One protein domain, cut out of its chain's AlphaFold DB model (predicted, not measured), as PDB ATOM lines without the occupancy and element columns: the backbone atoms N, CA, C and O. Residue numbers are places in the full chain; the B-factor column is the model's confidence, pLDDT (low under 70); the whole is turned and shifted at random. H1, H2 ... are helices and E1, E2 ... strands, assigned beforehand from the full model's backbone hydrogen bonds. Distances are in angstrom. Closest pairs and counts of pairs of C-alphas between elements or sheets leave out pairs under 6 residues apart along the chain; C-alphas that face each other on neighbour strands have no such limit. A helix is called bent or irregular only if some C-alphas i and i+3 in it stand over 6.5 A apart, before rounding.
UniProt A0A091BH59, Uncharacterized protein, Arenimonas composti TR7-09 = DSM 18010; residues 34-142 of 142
ATOM      1  N   VAL A  34      -5.597 -25.185  46.209       90.12
ATOM      2  CA  VAL A  34      -4.936 -25.460  44.924       90.12
ATOM      3  C   VAL A  34      -4.491 -24.149  44.298       90.12
ATOM      4  O   VAL A  34      -5.327 -23.332  43.912       90.12
ATOM      5  N   GLU A  35      -3.180 -23.983  44.164       93.38
ATOM      6  CA  GLU A  35      -2.565 -22.865  43.458       93.38
ATOM      7  C   GLU A  35      -2.287 -23.236  42.001       93.38
ATOM      8  O   GLU A  35      -1.796 -24.322  41.674       93.38
ATOM      9  N   LEU A  36      -2.580 -22.289  41.123       93.12
ATOM     10  CA  LEU A  36      -2.388 -22.341  39.685       93.12
ATOM     11  C   LEU A  36      -1.414 -21.240  39.293       93.12
ATOM     12  O   LEU A  36      -1.578 -20.096  39.692       93.12
ATOM     13  N   SER A  37      -0.437 -21.567  38.460       96.00
ATOM     14  CA  SER A  37       0.471 -20.607  37.827       96.00
ATOM     15  C   SER A  37       0.396 -20.783  36.320       96.00
ATOM     16  O   SER A  37       0.261 -21.909  35.848       96.00
ATOM     17  N   PHE A  38       0.402 -19.694  35.555       95.94
ATOM     18  CA  PHE A  38       0.206 -19.766  34.106       95.94
ATOM     19  C   PHE A  38       0.658 -18.503  33.372       95.94
ATOM     20  O   PHE A  38       0.749 -17.421  33.952       95.94
ATOM     21  N   GLU A  39       0.858 -18.633  32.059       97.12
ATOM     22  CA  GLU A  39       0.990 -17.502  31.135       97.12
ATOM     23  C   GLU A  39      -0.364 -17.179  30.485       97.12
ATOM     24  O   GLU A  39      -1.046 -18.060  29.952       97.12
ATOM     25  N   VAL A  40      -0.753 -15.903  30.474       96.38
ATOM     26  CA  VAL A  40      -1.961 -15.430  29.782       96.38
ATOM     27  C   VAL A  40      -1.735 -15.430  28.270       96.38
ATOM     28  O   VAL A  40      -0.920 -14.675  27.749       96.38
ATOM     29  N   ARG A  41      -2.518 -16.210  27.525       97.31
ATOM     30  CA  ARG A  41      -2.495 -16.227  26.048       97.31
ATOM     31  C   ARG A  41      -3.538 -15.310  25.446       97.31
ATOM     32  O   ARG A  41      -3.315 -14.702  24.403       97.31
ATOM     33  N   ARG A  42      -4.690 -15.215  26.102       96.88
ATOM     34  CA  ARG A  42      -5.790 -14.358  25.674       96.88
ATOM     35  C   ARG A  42      -6.707 -14.087  26.848       96.88
ATOM     36  O   ARG A  42      -6.999 -14.993  27.615       96.88
ATOM     37  N   CYS A  43      -7.243 -12.879  26.930       95.69
ATOM     38  CA  CYS A  43      -8.348 -12.577  27.827       95.69
ATOM     39  C   CYS A  43      -9.541 -12.063  27.020       95.69
ATOM     40  O   CYS A  43      -9.392 -11.261  26.098       95.69
ATOM     41  N   THR A  44     -10.735 -12.540  27.364       94.25
ATOM     42  CA  THR A  44     -12.007 -12.069  26.801       94.25
ATOM     43  C   THR A  44     -13.060 -11.962  27.896       94.25
ATOM     44  O   THR A  44     -13.105 -12.806  28.782       94.25
ATOM     45  N   THR A  45     -13.941 -10.965  27.838       92.81
ATOM     46  CA  THR A  45     -15.079 -10.883  28.764       92.81
ATOM     47  C   THR A  45     -16.257 -11.677  28.211       92.81
ATOM     48  O   THR A  45     -16.669 -11.485  27.067       92.81
ATOM     49  N   VAL A  46     -16.820 -12.558  29.032       89.88
ATOM     50  CA  VAL A  46     -17.980 -13.392  28.705       89.88
ATOM     51  C   VAL A  46     -19.041 -13.282  29.802       89.88
ATOM     52  O   VAL A  46     -18.844 -12.621  30.822       89.88
ATOM     53  N   ARG A  47     -20.199 -13.912  29.593       86.44
ATOM     54  CA  ARG A  47     -21.211 -14.085  30.642       86.44
ATOM     55  C   ARG A  47     -21.289 -15.545  31.049       86.44
ATOM     56  O   ARG A  47     -21.212 -16.415  30.182       86.44
ATOM     57  N   ALA A  48     -21.491 -15.784  32.339       80.56
ATOM     58  CA  ALA A  48     -21.824 -17.099  32.851       80.56
ATOM     59  C   ALA A  48     -23.087 -17.647  32.148       80.56
ATOM     60  O   ALA A  48     -23.946 -16.865  31.700       80.56
ATOM     61  N   PRO A  49     -23.216 -18.978  32.028       76.00
ATOM     62  CA  PRO A  49     -24.443 -19.614  31.569       76.00
ATOM     63  C   PRO A  49     -25.672 -19.162  32.376       76.00
ATOM     64  O   PRO A  49     -25.576 -18.637  33.484       76.00
ATOM     65  N   TRP A  50     -26.860 -19.322  31.793       67.38
ATOM     66  CA  TRP A  50     -28.110 -19.078  32.516       67.38
ATOM     67  C   TRP A  50     -28.295 -20.144  33.617       67.38
ATOM     68  O   TRP A  50     -27.969 -21.299  33.346       67.38
ATOM     69  N   PRO A  51     -28.832 -19.810  34.810       67.69
ATOM     70  CA  PRO A  51     -29.447 -18.534  35.205       67.69
ATOM     71  C   PRO A  51     -28.499 -17.463  35.753       67.69
ATOM     72  O   PRO A  51     -28.913 -16.309  35.810       67.69
ATOM     73  N   ASP A  52     -27.257 -17.806  36.099       76.44
ATOM     74  CA  ASP A  52     -26.305 -16.914  36.776       76.44
ATOM     75  C   ASP A  52     -26.052 -15.612  35.988       76.44
ATOM     76  O   ASP A  52     -26.277 -14.508  36.480       76.44
ATOM     77  N   ARG A  53     -25.674 -15.719  34.705       76.62
ATOM     78  CA  ARG A  53     -25.499 -14.577  33.775       76.62
ATOM     79  C   ARG A  53     -24.533 -13.473  34.245       76.62
ATOM     80  O   ARG A  53     -24.426 -12.463  33.532       76.62
ATOM     81  N   ARG A  54     -23.806 -13.647  35.359       84.00
ATOM     82  CA  ARG A  54     -22.756 -12.721  35.815       84.00
ATOM     83  C   ARG A  54     -21.635 -12.584  34.789       84.00
ATOM     84  O   ARG A  54     -21.490 -13.403  33.878       84.00
ATOM     85  N   ARG A  55     -20.860 -11.507  34.895       88.50
ATOM     86  CA  ARG A  55     -19.726 -11.256  33.998       88.50
ATOM     87  C   ARG A  55     -18.508 -12.025  34.484       88.50
ATOM     88  O   ARG A  55     -18.173 -11.957  35.656       88.50
ATOM     89  N   LEU A  56     -17.840 -12.706  33.563       90.06
ATOM     90  CA  LEU A  56     -16.606 -13.436  33.821       90.06
ATOM     91  C   LEU A  56     -15.532 -12.985  32.831       90.06
ATOM     92  O   LEU A  56     -15.830 -12.655  31.680       90.06
ATOM     93  N   LEU A  57     -14.278 -13.023  33.252       93.00
ATOM     94  CA  LEU A  57     -13.133 -12.989  32.357       93.00
ATOM     95  C   LEU A  57     -12.788 -14.428  31.992       93.00
ATOM     96  O   LEU A  57     -12.502 -15.238  32.863       93.00
ATOM     97  N   ARG A  58     -12.831 -14.751  30.704       94.00
ATOM     98  CA  ARG A  58     -12.327 -16.003  30.146       94.00
ATOM     99  C   ARG A  58     -10.872 -15.792  29.750       94.00
ATOM    100  O   ARG A  58     -10.602 -15.065  28.788       94.00
ATOM    101  N   ILE A  59      -9.972 -16.447  30.470       94.69
ATOM    102  CA  ILE A  59      -8.526 -16.370  30.284       94.69
ATOM    103  C   ILE A  59      -8.056 -17.670  29.636       94.69
ATOM    104  O   ILE A  59      -8.167 -18.740  30.223       94.69
ATOM    105  N   GLU A  60      -7.555 -17.593  28.408       96.19
ATOM    106  CA  GLU A  60      -6.818 -18.692  27.791       96.19
ATOM    107  C   GLU A  60      -5.395 -18.688  28.334       96.19
ATOM    108  O   GLU A  60      -4.753 -17.635  28.378       96.19
ATOM    109  N   VAL A  61      -4.916 -19.859  28.738       96.06
ATOM    110  CA  VAL A  61      -3.658 -20.011  29.469       96.06
ATOM    111  C   VAL A  61      -2.703 -20.976  28.774       96.06
ATOM    112  O   VAL A  61      -3.134 -21.912  28.095       96.06
ATOM    113  N   ALA A  62      -1.406 -20.746  28.957       95.31
ATOM    114  CA  ALA A  62      -0.340 -21.673  28.603       95.31
ATOM    115  C   ALA A  62       0.419 -22.124  29.851       95.31
ATOM    116  O   ALA A  62       0.449 -21.418  30.860       95.31
ATOM    117  N   ASP A  63       0.997 -23.321  29.737       92.38
ATOM    118  CA  ASP A  63       1.904 -23.930  30.711       92.38
ATOM    119  C   ASP A  63       1.395 -23.876  32.164       92.38
ATOM    120  O   ASP A  63       2.084 -23.354  33.041       92.38
ATOM    121  N   PRO A  64       0.179 -24.393  32.443       91.62
ATOM    122  CA  PRO A  64      -0.382 -24.361  33.786       91.62
ATOM    123  C   PRO A  64       0.442 -25.225  34.755       91.62
ATOM    124  O   PRO A  64       0.457 -26.456  34.665       91.62
ATOM    125  N   GLY A  65       1.097 -24.577  35.714       94.75
ATOM    126  CA  GLY A  65       1.677 -25.210  36.891       94.75
ATOM    127  C   GLY A  65       0.632 -25.313  37.998       94.75
ATOM    128  O   GLY A  65      -0.104 -24.360  38.238       94.75
ATOM    129  N   VAL A  66       0.563 -26.462  38.673       93.31
ATOM    130  CA  VAL A  66      -0.438 -26.725  39.719       93.31
ATOM    131  C   VAL A  66       0.244 -27.268  40.959       93.31
ATOM    132  O   VAL A  66       0.988 -28.252  40.858       93.31
ATOM    133  N   ARG A  67      -0.051 -26.650  42.105       94.31
ATOM    134  CA  ARG A  67       0.439 -27.036  43.430       94.31
ATOM    135  C   ARG A  67      -0.749 -27.231  44.363       94.31
ATOM    136  O   ARG A  67      -1.674 -26.424  44.365       94.31
ATOM    137  N   LEU A  68      -0.726 -28.310  45.135       92.38
ATOM    138  CA  LEU A  68      -1.689 -28.550  46.204       92.38
ATOM    139  C   LEU A  68      -1.008 -28.187  47.518       92.38
ATOM    140  O   LEU A  68       0.049 -28.730  47.824       92.38
ATOM    141  N   LEU A  69      -1.593 -27.267  48.270       92.31
ATOM    142  CA  LEU A  69      -1.060 -26.776  49.530       92.31
ATOM    143  C   LEU A  69      -1.947 -27.225  50.686       92.31
ATOM    144  O   LEU A  69      -3.168 -27.155  50.590       92.31
ATOM    145  N   ALA A  70      -1.345 -27.638  51.795       90.25
ATOM    146  CA  ALA A  70      -2.046 -27.792  53.064       90.25
ATOM    147  C   ALA A  70      -2.474 -26.426  53.628       90.25
ATOM    148  O   ALA A  70      -1.974 -25.383  53.207       90.25
ATOM    149  N   ASP A  71      -3.316 -26.427  54.664       85.75
ATOM    150  CA  ASP A  71      -3.708 -25.205  55.390       85.75
ATOM    151  C   ASP A  71      -2.509 -24.443  55.993       85.75
ATOM    152  O   ASP A  71      -2.593 -23.251  56.284       85.75
ATOM    153  N   SER A  72      -1.373 -25.126  56.174       87.94
ATOM    154  CA  SER A  72      -0.097 -24.540  56.596       87.94
ATOM    155  C   SER A  72       0.640 -23.780  55.485       87.94
ATOM    156  O   SER A  72       1.638 -23.121  55.771       87.94
ATOM    157  N   GLY A  73       0.195 -23.890  54.230       86.62
ATOM    158  CA  GLY A  73       0.870 -23.369  53.036       86.62
ATOM    159  C   GLY A  73       1.973 -24.282  52.481       86.62
ATOM    160  O   GLY A  73       2.604 -23.942  51.480       86.62
ATOM    161  N   GLU A  74       2.227 -25.435  53.106       91.62
ATOM    162  CA  GLU A  74       3.192 -26.419  52.604       91.62
ATOM    163  C   GLU A  74       2.610 -27.207  51.431       91.62
ATOM    164  O   GLU A  74       1.449 -27.607  51.457       91.62
ATOM    165  N   GLU A  75       3.427 -27.464  50.409       92.75
ATOM    166  CA  GLU A  75       3.015 -28.301  49.287       92.75
ATOM    167  C   GLU A  75       2.894 -29.765  49.705       92.75
ATOM    168  O   GLU A  75       3.828 -30.359  50.243       92.75
ATOM    169  N   ILE A  76       1.740 -30.355  49.418       92.81
ATOM    170  CA  ILE A  76       1.434 -31.746  49.725       92.81
ATOM    171  C   ILE A  76       1.220 -32.547  48.447       92.81
ATOM    172  O   ILE A  76       0.763 -32.048  47.417       92.81
ATOM    173  N   ALA A  77       1.541 -33.836  48.518       91.94
ATOM    174  CA  ALA A  77       1.310 -34.744  47.409       91.94
ATOM    175  C   ALA A  77      -0.194 -34.970  47.206       91.94
ATOM    176  O   ALA A  77      -0.910 -35.372  48.123       91.94
ATOM    177  N   ALA A  78      -0.660 -34.762  45.977       87.88
ATOM    178  CA  ALA A  78      -2.027 -35.067  45.599       87.88
ATOM    179  C   ALA A  78      -2.237 -36.591  45.530       87.88
ATOM    180  O   ALA A  78      -1.452 -37.310  44.907       87.88
ATOM    181  N   ALA A  79      -3.312 -37.090  46.142       86.38
ATOM    182  CA  ALA A  79      -3.662 -38.508  46.145       86.38
ATOM    183  C   ALA A  79      -5.162 -38.713  45.909       86.38
ATOM    184  O   ALA A  79      -5.983 -37.851  46.214       86.38
ATOM    185  N   GLY A  80      -5.531 -39.873  45.358       87.00
ATOM    186  CA  GLY A  80      -6.930 -40.215  45.105       87.00
ATOM    187  C   GLY A  80      -7.623 -39.185  44.209       87.00
ATOM    188  O   GLY A  80      -7.222 -38.991  43.062       87.00
ATOM    189  N   HIS A  81      -8.663 -38.534  44.732       80.69
ATOM    190  CA  HIS A  81      -9.410 -37.511  44.001       80.69
ATOM    191  C   HIS A  81      -8.552 -36.286  43.652       80.69
ATOM    192  O   HIS A  81      -8.620 -35.794  42.524       80.69
ATOM    193  N   ASP A  82      -7.694 -35.847  44.573       84.62
ATOM    194  CA  ASP A  82      -6.886 -34.638  44.400       84.62
ATOM    195  C   ASP A  82      -5.894 -34.794  43.245       84.62
ATOM    196  O   ASP A  82      -5.650 -33.851  42.499       84.62
ATOM    197  N   ALA A  83      -5.367 -36.006  43.037       86.19
ATOM    198  CA  ALA A  83      -4.484 -36.292  41.909       86.19
ATOM    199  C   ALA A  83      -5.206 -36.113  40.564       86.19
ATOM    200  O   ALA A  83      -4.650 -35.540  39.630       86.19
ATOM    201  N   VAL A  84      -6.465 -36.553  40.471       84.75
ATOM    202  CA  VAL A  84      -7.283 -36.385  39.259       84.75
ATOM    203  C   VAL A  84      -7.588 -34.907  39.012       84.75
ATOM    204  O   VAL A  84      -7.497 -34.449  37.872       84.75
ATOM    205  N   LEU A  85      -7.911 -34.156  40.069       82.88
ATOM    206  CA  LEU A  85      -8.131 -32.713  39.994       82.88
ATOM    207  C   LEU A  85      -6.875 -31.982  39.501       82.88
ATOM    208  O   LEU A  85      -6.949 -31.224  38.535       82.88
ATOM    209  N   VAL A  86      -5.720 -32.240  40.123       86.50
ATOM    210  CA  VAL A  86      -4.437 -31.613  39.771       86.50
ATOM    211  C   VAL A  86      -4.061 -31.897  38.317       86.50
ATOM    212  O   VAL A  86      -3.720 -30.970  37.584       86.50
ATOM    213  N   GLU A  87      -4.181 -33.142  37.856       87.31
ATOM    214  CA  GLU A  87      -3.886 -33.491  36.462       87.31
ATOM    215  C   GLU A  87      -4.879 -32.854  35.474       87.31
ATOM    216  O   GLU A  87      -4.481 -32.353  34.420       87.31
ATOM    217  N   GLY A  88      -6.167 -32.770  35.826       85.44
ATOM    218  CA  GLY A  88      -7.165 -32.054  35.023       85.44
ATOM    219  C   GLY A  88      -6.866 -30.555  34.892       85.44
ATOM    220  O   GLY A  88      -7.022 -29.963  33.819       85.44
ATOM    221  N   LEU A  89      -6.372 -29.940  35.963       87.62
ATOM    222  CA  LEU A  89      -5.954 -28.542  35.971       87.62
ATOM    223  C   LEU A  89      -4.673 -28.311  35.155       87.62
ATOM    224  O   LEU A  89      -4.605 -27.349  34.393       87.62
ATOM    225  N   ARG A  90      -3.700 -29.230  35.195       89.50
ATOM    226  CA  ARG A  90      -2.500 -29.190  34.328       89.50
ATOM    227  C   ARG A  90      -2.840 -29.328  32.838       89.50
ATOM    228  O   ARG A  90      -2.170 -28.777  31.958       89.50
ATOM    229  N   ALA A  91      -3.917 -30.039  32.521       88.00
ATOM    230  CA  ALA A  91      -4.418 -30.149  31.153       88.00
ATOM    231  C   ALA A  91      -5.281 -28.949  30.718       88.00
ATOM    232  O   ALA A  91      -5.560 -28.787  29.527       88.00
ATOM    233  N   THR A  92      -5.701 -28.091  31.651       86.31
ATOM    234  CA  THR A  92      -6.608 -26.979  31.363       86.31
ATOM    235  C   THR A  92      -5.934 -25.910  30.501       86.31
ATOM    236  O   THR A  92      -4.736 -25.645  30.586       86.31
ATOM    237  N   ARG A  93      -6.723 -25.301  29.612       92.25
ATOM    238  CA  ARG A  93      -6.288 -24.208  28.722       92.25
ATOM    239  C   ARG A  93      -7.139 -22.954  28.849       92.25
ATOM    240  O   ARG A  93      -6.872 -21.965  28.177       92.25
ATOM    241  N   VAL A  94      -8.173 -22.997  29.684       91.12
ATOM    242  CA  VAL A  94      -9.107 -21.895  29.894       91.12
ATOM    243  C   VAL A  94      -9.451 -21.825  31.374       91.12
ATOM    244  O   VAL A  94      -9.900 -22.818  31.935       91.12
ATOM    245  N   LEU A  95      -9.289 -20.651  31.970       90.75
ATOM    246  CA  LEU A  95      -9.728 -20.324  33.322       90.75
ATOM    247  C   LEU A  95     -10.766 -19.203  33.262       90.75
ATOM    248  O   LEU A  95     -10.826 -18.432  32.296       90.75
ATOM    249  N   TYR A  96     -11.575 -19.106  34.305       90.12
ATOM    250  CA  TYR A  96     -12.577 -18.070  34.479       90.12
ATOM    251  C   TYR A  96     -12.288 -17.277  35.749       90.12
ATOM    252  O   TYR A  96     -11.987 -17.850  36.786       90.12
ATOM    253  N   VAL A  97     -12.398 -15.959  35.678       90.00
ATOM    254  CA  VAL A  97     -12.288 -15.067  36.840       90.00
ATOM    255  C   VAL A  97     -13.578 -14.272  36.925       90.00
ATOM    256  O   VAL A  97     -14.102 -13.852  35.891       90.00
ATOM    257  N   ASP A  98     -14.121 -14.075  38.123       88.50
ATOM    258  CA  ASP A  98     -15.276 -13.191  38.280       88.50
ATOM    259  C   ASP A  98     -14.876 -11.761  37.896       88.50
ATOM    260  O   ASP A  98     -13.922 -11.201  38.436       88.50
ATOM    261  N   ALA A  99     -15.570 -11.179  36.915       84.19
ATOM    262  CA  ALA A  99     -15.231  -9.848  36.425       84.19
ATOM    263  C   ALA A  99     -15.820  -8.731  37.309       84.19
ATOM    264  O   ALA A  99     -15.452  -7.566  37.151       84.19
ATOM    265  N   GLY A 100     -16.746  -9.054  38.225       73.00
ATOM    266  CA  GLY A 100     -17.392  -8.084  39.108       73.00
ATOM    267  C   GLY A 100     -17.832  -6.798  38.391       73.00
ATOM    268  O   GLY A 100     -18.290  -6.813  37.242       73.00
ATOM    269  N   ALA A 101     -17.703  -5.660  39.075       61.94
ATOM    270  CA  ALA A 101     -17.955  -4.339  38.493       61.94
ATOM    271  C   ALA A 101     -16.702  -3.673  37.888       61.94
ATOM    272  O   ALA A 101     -16.848  -2.645  37.229       61.94
ATOM    273  N   GLY A 102     -15.502  -4.224  38.101       70.81
ATOM    274  CA  GLY A 102     -14.248  -3.517  37.819       70.81
ATOM    275  C   GLY A 102     -13.172  -4.314  37.089       70.81
ATOM    276  O   GLY A 102     -12.403  -3.700  36.360       70.81
ATOM    277  N   ALA A 103     -13.133  -5.642  37.220       82.50
ATOM    278  CA  ALA A 103     -12.062  -6.428  36.621       82.50
ATOM    279  C   ALA A 103     -12.256  -6.539  35.105       82.50
ATOM    280  O   ALA A 103     -13.353  -6.810  34.597       82.50
ATOM    281  N   HIS A 104     -11.176  -6.325  34.361       89.25
ATOM    282  CA  HIS A 104     -11.231  -6.307  32.906       89.25
ATOM    283  C   HIS A 104      -9.940  -6.808  32.271       89.25
ATOM    284  O   HIS A 104      -8.849  -6.678  32.813       89.25
ATOM    285  N   CYS A 105     -10.037  -7.295  31.035       90.19
ATOM    286  CA  CYS A 105      -8.900  -7.899  30.343       90.19
ATOM    287  C   CYS A 105      -7.683  -6.988  30.125       90.19
ATOM    288  O   CYS A 105      -6.602  -7.505  29.866       90.19
ATOM    289  N   GLY A 106      -7.819  -5.662  30.257       88.88
ATOM    290  CA  GLY A 106      -6.669  -4.750  30.262       88.88
ATOM    291  C   GLY A 106      -5.670  -5.019  31.399       88.88
ATOM    292  O   GLY A 106      -4.503  -4.670  31.271       88.88
ATOM    293  N   GLU A 107      -6.101  -5.686  32.472       89.69
ATOM    294  CA  GLU A 107      -5.268  -6.075  33.622       89.69
ATOM    295  C   GLU A 107      -4.509  -7.390  33.378       89.69
ATOM    296  O   GLU A 107      -3.664  -7.794  34.178       89.69
ATOM    297  N   HIS A 108      -4.803  -8.080  32.271       91.31
ATOM    298  CA  HIS A 108      -4.253  -9.394  31.936       91.31
ATOM    299  C   HIS A 108      -3.699  -9.386  30.505       91.31
ATOM    300  O   HIS A 108      -4.291  -9.989  29.601       91.31
ATOM    301  N   PRO A 109      -2.587  -8.667  30.265       92.88
ATOM    302  CA  PRO A 109      -1.986  -8.602  28.944       92.88
ATOM    303  C   PRO A 109      -1.440  -9.971  28.518       92.88
ATOM    304  O   PRO A 109      -1.038 -10.795  29.341       92.88
ATOM    305  N   VAL A 110      -1.419 -10.208  27.208       94.94
ATOM    306  CA  VAL A 110      -0.859 -11.435  26.623       94.94
ATOM    307  C   VAL A 110       0.624 -11.554  26.985       94.94
ATOM    308  O   VAL A 110       1.366 -10.579  26.877       94.94
ATOM    309  N   GLY A 111       1.048 -12.745  27.407       93.75
ATOM    310  CA  GLY A 111       2.397 -13.044  27.890       93.75
ATOM    311  C   GLY A 111       2.611 -12.776  29.383       93.75
ATOM    312  O   GLY A 111       3.693 -13.050  29.895       93.75
ATOM    313  N   ALA A 112       1.617 -12.248  30.108       93.31
ATOM    314  CA  ALA A 112       1.744 -12.051  31.549       93.31
ATOM    315  C   ALA A 112       1.758 -13.393  32.292       93.31
ATOM    316  O   ALA A 112       0.838 -14.197  32.132       93.31
ATOM    317  N   ALA A 113       2.752 -13.590  33.157       95.69
ATOM    318  CA  ALA A 113       2.730 -14.650  34.157       95.69
ATOM    319  C   ALA A 113       1.804 -14.246  35.314       95.69
ATOM    320  O   ALA A 113       1.879 -13.120  35.814       95.69
ATOM    321  N   ARG A 114       0.911 -15.147  35.723       94.50
ATOM    322  CA  ARG A 114      -0.054 -14.933  36.808       94.50
ATOM    323  C   ARG A 114      -0.138 -16.173  37.691       94.50
ATOM    324  O   ARG A 114       0.121 -17.284  37.225       94.50
ATOM    325  N   SER A 115      -0.543 -15.960  38.935       94.19
ATOM    326  CA  SER A 115      -1.001 -17.014  39.832       94.19
ATOM    327  C   SER A 115      -2.467 -16.810  40.201       94.19
ATOM    328  O   SER A 115      -3.026 -15.715  40.043       94.19
ATOM    329  N   ALA A 116      -3.112 -17.901  40.588       92.50
ATOM    330  CA  ALA A 116      -4.487 -17.903  41.034       92.50
ATOM    331  C   ALA A 116      -4.742 -19.066  41.988       92.50
ATOM    332  O   ALA A 116      -4.162 -20.140  41.842       92.50
ATOM    333  N   THR A 117      -5.710 -18.896  42.874       91.12
ATOM    334  CA  THR A 117      -6.225 -19.978  43.708       91.12
ATOM    335  C   THR A 117      -7.517 -20.530  43.110       91.12
ATOM    336  O   THR A 117      -8.396 -19.779  42.675       91.12
ATOM    337  N   LEU A 118      -7.651 -21.858  43.074       87.00
ATOM    338  CA  LEU A 118      -8.885 -22.514  42.650       87.00
ATOM    339  C   LEU A 118     -10.020 -22.150  43.611       87.00
ATOM    340  O   LEU A 118      -9.926 -22.409  44.810       87.00
ATOM    341  N   GLN A 119     -11.116 -21.609  43.083       76.88
ATOM    342  CA  GLN A 119     -12.314 -21.394  43.878       76.88
ATOM    343  C   GLN A 119     -13.188 -22.648  43.797       76.88
ATOM    344  O   GLN A 119     -13.661 -22.988  42.709       76.88
ATOM    345  N   PRO A 120     -13.453 -23.344  44.912       64.69
ATOM    346  CA  PRO A 120     -14.373 -24.461  44.879       64.69
ATOM    347  C   PRO A 120     -15.788 -23.919  44.683       64.69
ATOM    348  O   PRO A 120     -16.345 -23.279  45.575       64.69
ATOM    349  N   ALA A 121     -16.375 -24.152  43.511       58.94
ATOM    350  CA  ALA A 121     -17.779 -23.845  43.286       58.94
ATOM    351  C   ALA A 121     -18.521 -25.064  42.750       58.94
ATOM    352  O   ALA A 121     -18.108 -25.712  41.784       58.94
ATOM    353  N   CYS A 122     -19.645 -25.332  43.401       55.50
ATOM    354  CA  CYS A 122     -20.663 -26.275  42.984       55.50
ATOM    355  C   CYS A 122     -21.236 -25.871  41.627       55.50
ATOM    356  O   CYS A 122     -21.588 -24.710  41.438       55.50
ATOM    357  N   CYS A 123     -21.326 -26.822  40.701       52.72
ATOM    358  CA  CYS A 123     -21.865 -26.657  39.348       52.72
ATOM    359  C   CYS A 123     -21.085 -25.757  38.362       52.72
ATOM    360  O   CYS A 123     -21.393 -25.828  37.178       52.72
ATOM    361  N   ASP A 124     -20.061 -24.987  38.752       48.31
ATOM    362  CA  ASP A 124     -19.505 -23.939  37.866       48.31
ATOM    363  C   ASP A 124     -18.001 -24.031  37.531       48.31
ATOM    364  O   ASP A 124     -17.484 -23.135  36.867       48.31
ATOM    365  N   THR A 125     -17.263 -25.080  37.926       44.62
ATOM    366  CA  THR A 125     -15.784 -25.083  37.758       44.62
ATOM    367  C   THR A 125     -15.145 -26.335  37.160       44.62
ATOM    368  O   THR A 125     -13.976 -26.298  36.782       44.62
ATOM    369  N   LEU A 126     -15.874 -27.437  36.997       44.44
ATOM    370  CA  LEU A 126     -15.335 -28.647  36.372       44.44
ATOM    371  C   LEU A 126     -16.226 -29.101  35.212       44.44
ATOM    372  O   LEU A 126     -17.450 -29.007  35.311       44.44
ATOM    373  N   PRO A 127     -15.649 -29.601  34.102       45.72
ATOM    374  CA  PRO A 127     -16.420 -30.016  32.940       45.72
ATOM    375  C   PRO A 127     -17.212 -31.300  33.242       45.72
ATOM    376  O   PRO A 127     -16.771 -32.410  32.950       45.72
ATOM    377  N   HIS A 128     -18.424 -31.154  33.778       44.44
ATOM    378  CA  HIS A 128     -19.386 -32.244  33.928       44.44
ATOM    379  C   HIS A 128     -20.590 -32.086  32.981       44.44
ATOM    380  O   HIS A 128     -20.893 -31.022  32.433       44.44
ATOM    381  N   ARG A 129     -21.232 -33.216  32.660       41.97
ATOM    382  CA  ARG A 129     -22.383 -33.282  31.748       41.97
ATOM    383  C   ARG A 129     -23.643 -32.797  32.480       41.97
ATOM    384  O   ARG A 129     -24.345 -33.606  33.064       41.97
ATOM    385  N   GLY A 130     -23.934 -31.500  32.392       45.75
ATOM    386  CA  GLY A 130     -25.145 -30.881  32.940       45.75
ATOM    387  C   GLY A 130     -25.334 -29.435  32.467       45.75
ATOM    388  O   GLY A 130     -24.506 -28.904  31.728       45.75
ATOM    389  N   THR A 131     -26.446 -28.810  32.858       44.84
ATOM    390  CA  THR A 131     -26.915 -27.459  32.471       44.84
ATOM    391  C   THR A 131     -26.075 -26.281  32.993       44.84
ATOM    392  O   THR A 131     -26.416 -25.137  32.710       44.84
ATOM    393  N   CYS A 132     -24.949 -26.542  33.659       53.00
ATOM    394  CA  CYS A 132     -23.937 -25.555  34.035       53.00
ATOM    395  C   CYS A 132     -22.613 -25.951  33.362       53.00
ATOM    396  O   CYS A 132     -22.038 -26.989  33.673       53.00
ATOM    397  N   ARG A 133     -22.171 -25.206  32.340       64.19
ATOM    398  CA  ARG A 133     -21.039 -25.612  31.484       64.19
ATOM    399  C   ARG A 133     -20.119 -24.444  31.166       64.19
ATOM    400  O   ARG A 133     -20.106 -23.929  30.047       64.19
ATOM    401  N   LEU A 134     -19.320 -24.043  32.147       69.25
ATOM    402  CA  LEU A 134     -18.045 -23.415  31.832       69.25
ATOM    403  C   LEU A 134     -17.056 -24.527  31.426       69.25
ATOM    404  O   LEU A 134     -16.966 -25.543  32.112       69.25
ATOM    405  N   PRO A 135     -16.332 -24.402  30.300       72.25
ATOM    406  CA  PRO A 135     -15.344 -25.387  29.848       72.25
ATOM    407  C   PRO A 135     -14.040 -25.388  30.672       72.25
ATOM    408  O   PRO A 135     -13.052 -25.967  30.230       72.25
ATOM    409  N   GLY A 136     -14.012 -24.725  31.829       77.81
ATOM    410  CA  GLY A 136     -12.844 -24.598  32.693       77.81
ATOM    411  C   GLY A 136     -13.217 -24.052  34.075       77.81
ATOM    412  O   GLY A 136     -14.362 -23.630  34.267       77.81
ATOM    413  N   PRO A 137     -12.270 -24.057  35.024       84.00
ATOM    414  CA  PRO A 137     -12.506 -23.667  36.406       84.00
ATOM    415  C   PRO A 137     -12.594 -22.163  36.604       84.00
ATOM    416  O   PRO A 137     -12.024 -21.382  35.841       84.00
ATOM    417  N   VAL A 138     -13.285 -21.781  37.675       85.44
ATOM    418  CA  VAL A 138     -13.284 -20.422  38.212       85.44
ATOM    419  C   VAL A 138     -12.175 -20.320  39.253       85.44
ATOM    420  O   VAL A 138     -12.000 -21.210  40.086       85.44
ATOM    421  N   VAL A 139     -11.410 -19.240  39.180       87.81
ATOM    422  CA  VAL A 139     -10.248 -18.984  40.026       87.81
ATOM    423  C   VAL A 139     -10.284 -17.557  40.556       87.81
ATOM    424  O   VAL A 139     -10.905 -16.670  39.965       87.81
ATOM    425  N   VAL A 140      -9.581 -17.338  41.661       89.38
ATOM    426  CA  VAL A 140      -9.308 -16.011  42.215       89.38
ATOM    427  C   VAL A 140      -7.857 -15.684  41.905       89.38
ATOM    428  O   VAL A 140      -6.978 -16.456  42.269       89.38
ATOM    429  N   LEU A 141      -7.613 -14.591  41.185       89.06
ATOM    430  CA  LEU A 141      -6.252 -14.134  40.904       89.06
ATOM    431  C   LEU A 141      -5.625 -13.541  42.167       89.06
ATOM    432  O   LEU A 141      -6.313 -12.813  42.886       89.06
ATOM    433  N   ASP A 142      -4.335 -13.804  42.362       83.81
ATOM    434  CA  ASP A 142      -3.529 -13.172  43.416       83.81
ATOM    435  C   ASP A 142      -3.000 -11.783  42.995       83.81
ATOM    436  O   ASP A 142      -2.922 -11.486  41.766       83.81
TER     437      ASP A 142
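Overview. This is residues 34 to 142 of the 142 residues of an uncharacterized protein of Arenimonas composti TR7-09 = DSM 18010 (UniProt A0A091BH59). This is a small closed barrel of five strands, in which two long, sharply bent strands, E1 and E2, form a hairpin, and one helix, H1, packs on the outside. Two long loops, residues 99 to 112 and 119 to 137, join E3 to E4 and E4 to E5. The printed part has 109 residues, in the order E1 E2 H1 E3 E4 E5; round the ring run E1 E2 E3 E5 E4, mixed, and the class is mostly strand. It is compact, with a radius of gyration of the C-alphas of 13.7 A and spans of 35 by 33 by 23 A.

Arrangement. Start at E1, residues 34 to 47, which bends by 106 degrees at residue 39; its antiparallel hairpin partner E2, residues 55 to 69, bends by 103 degrees at residue 62, and N 37 and O 65 are 2.8 A apart. H1, residues 81 to 91, is on the barrel, outside it, at a height over the sheet of 9.5 A; its closest C-alphas to E2 are those of Arg 90 and Pro 64, 5.3 A apart. Every O i to N i+4 pair of H1 is within hydrogen-bond range. E3, residues 94 to 98, is antiparallel to E2, with N 57 and O 97 2.8 A apart. E4, residues 113 to 118, is antiparallel to E1, with N 116 and O 36 2.8 A apart. E5, residues 138 to 141, is parallel to E3, with N 139 and O 96 2.8 A apart, and forms an antiparallel hairpin with E4, with N 117 and O 140 2.8 A apart.

Along the chain. Find C-alpha 34 at (-4.936, -25.460, 44.924); E1 runs 24.5 A from there, and E2 28.8 A. H1 covers 15.6 A and ends at C-alpha 91, (-4.418, -30.149, 31.153). E3, E4 and E5 cover 13.6, 16.4 and 9.8 A; E5 ends at C-alpha 141, (-6.252, -14.134, 40.904).

Size, cuts and confidence. Look for the two C-alphas farthest apart at Gly 80 and Gly 106, 38.4 A. The printed part has no cut, and E2 to H1 is also a long link. Confidence is under 70 at residues 50 to 51, 101 and 120 to 134.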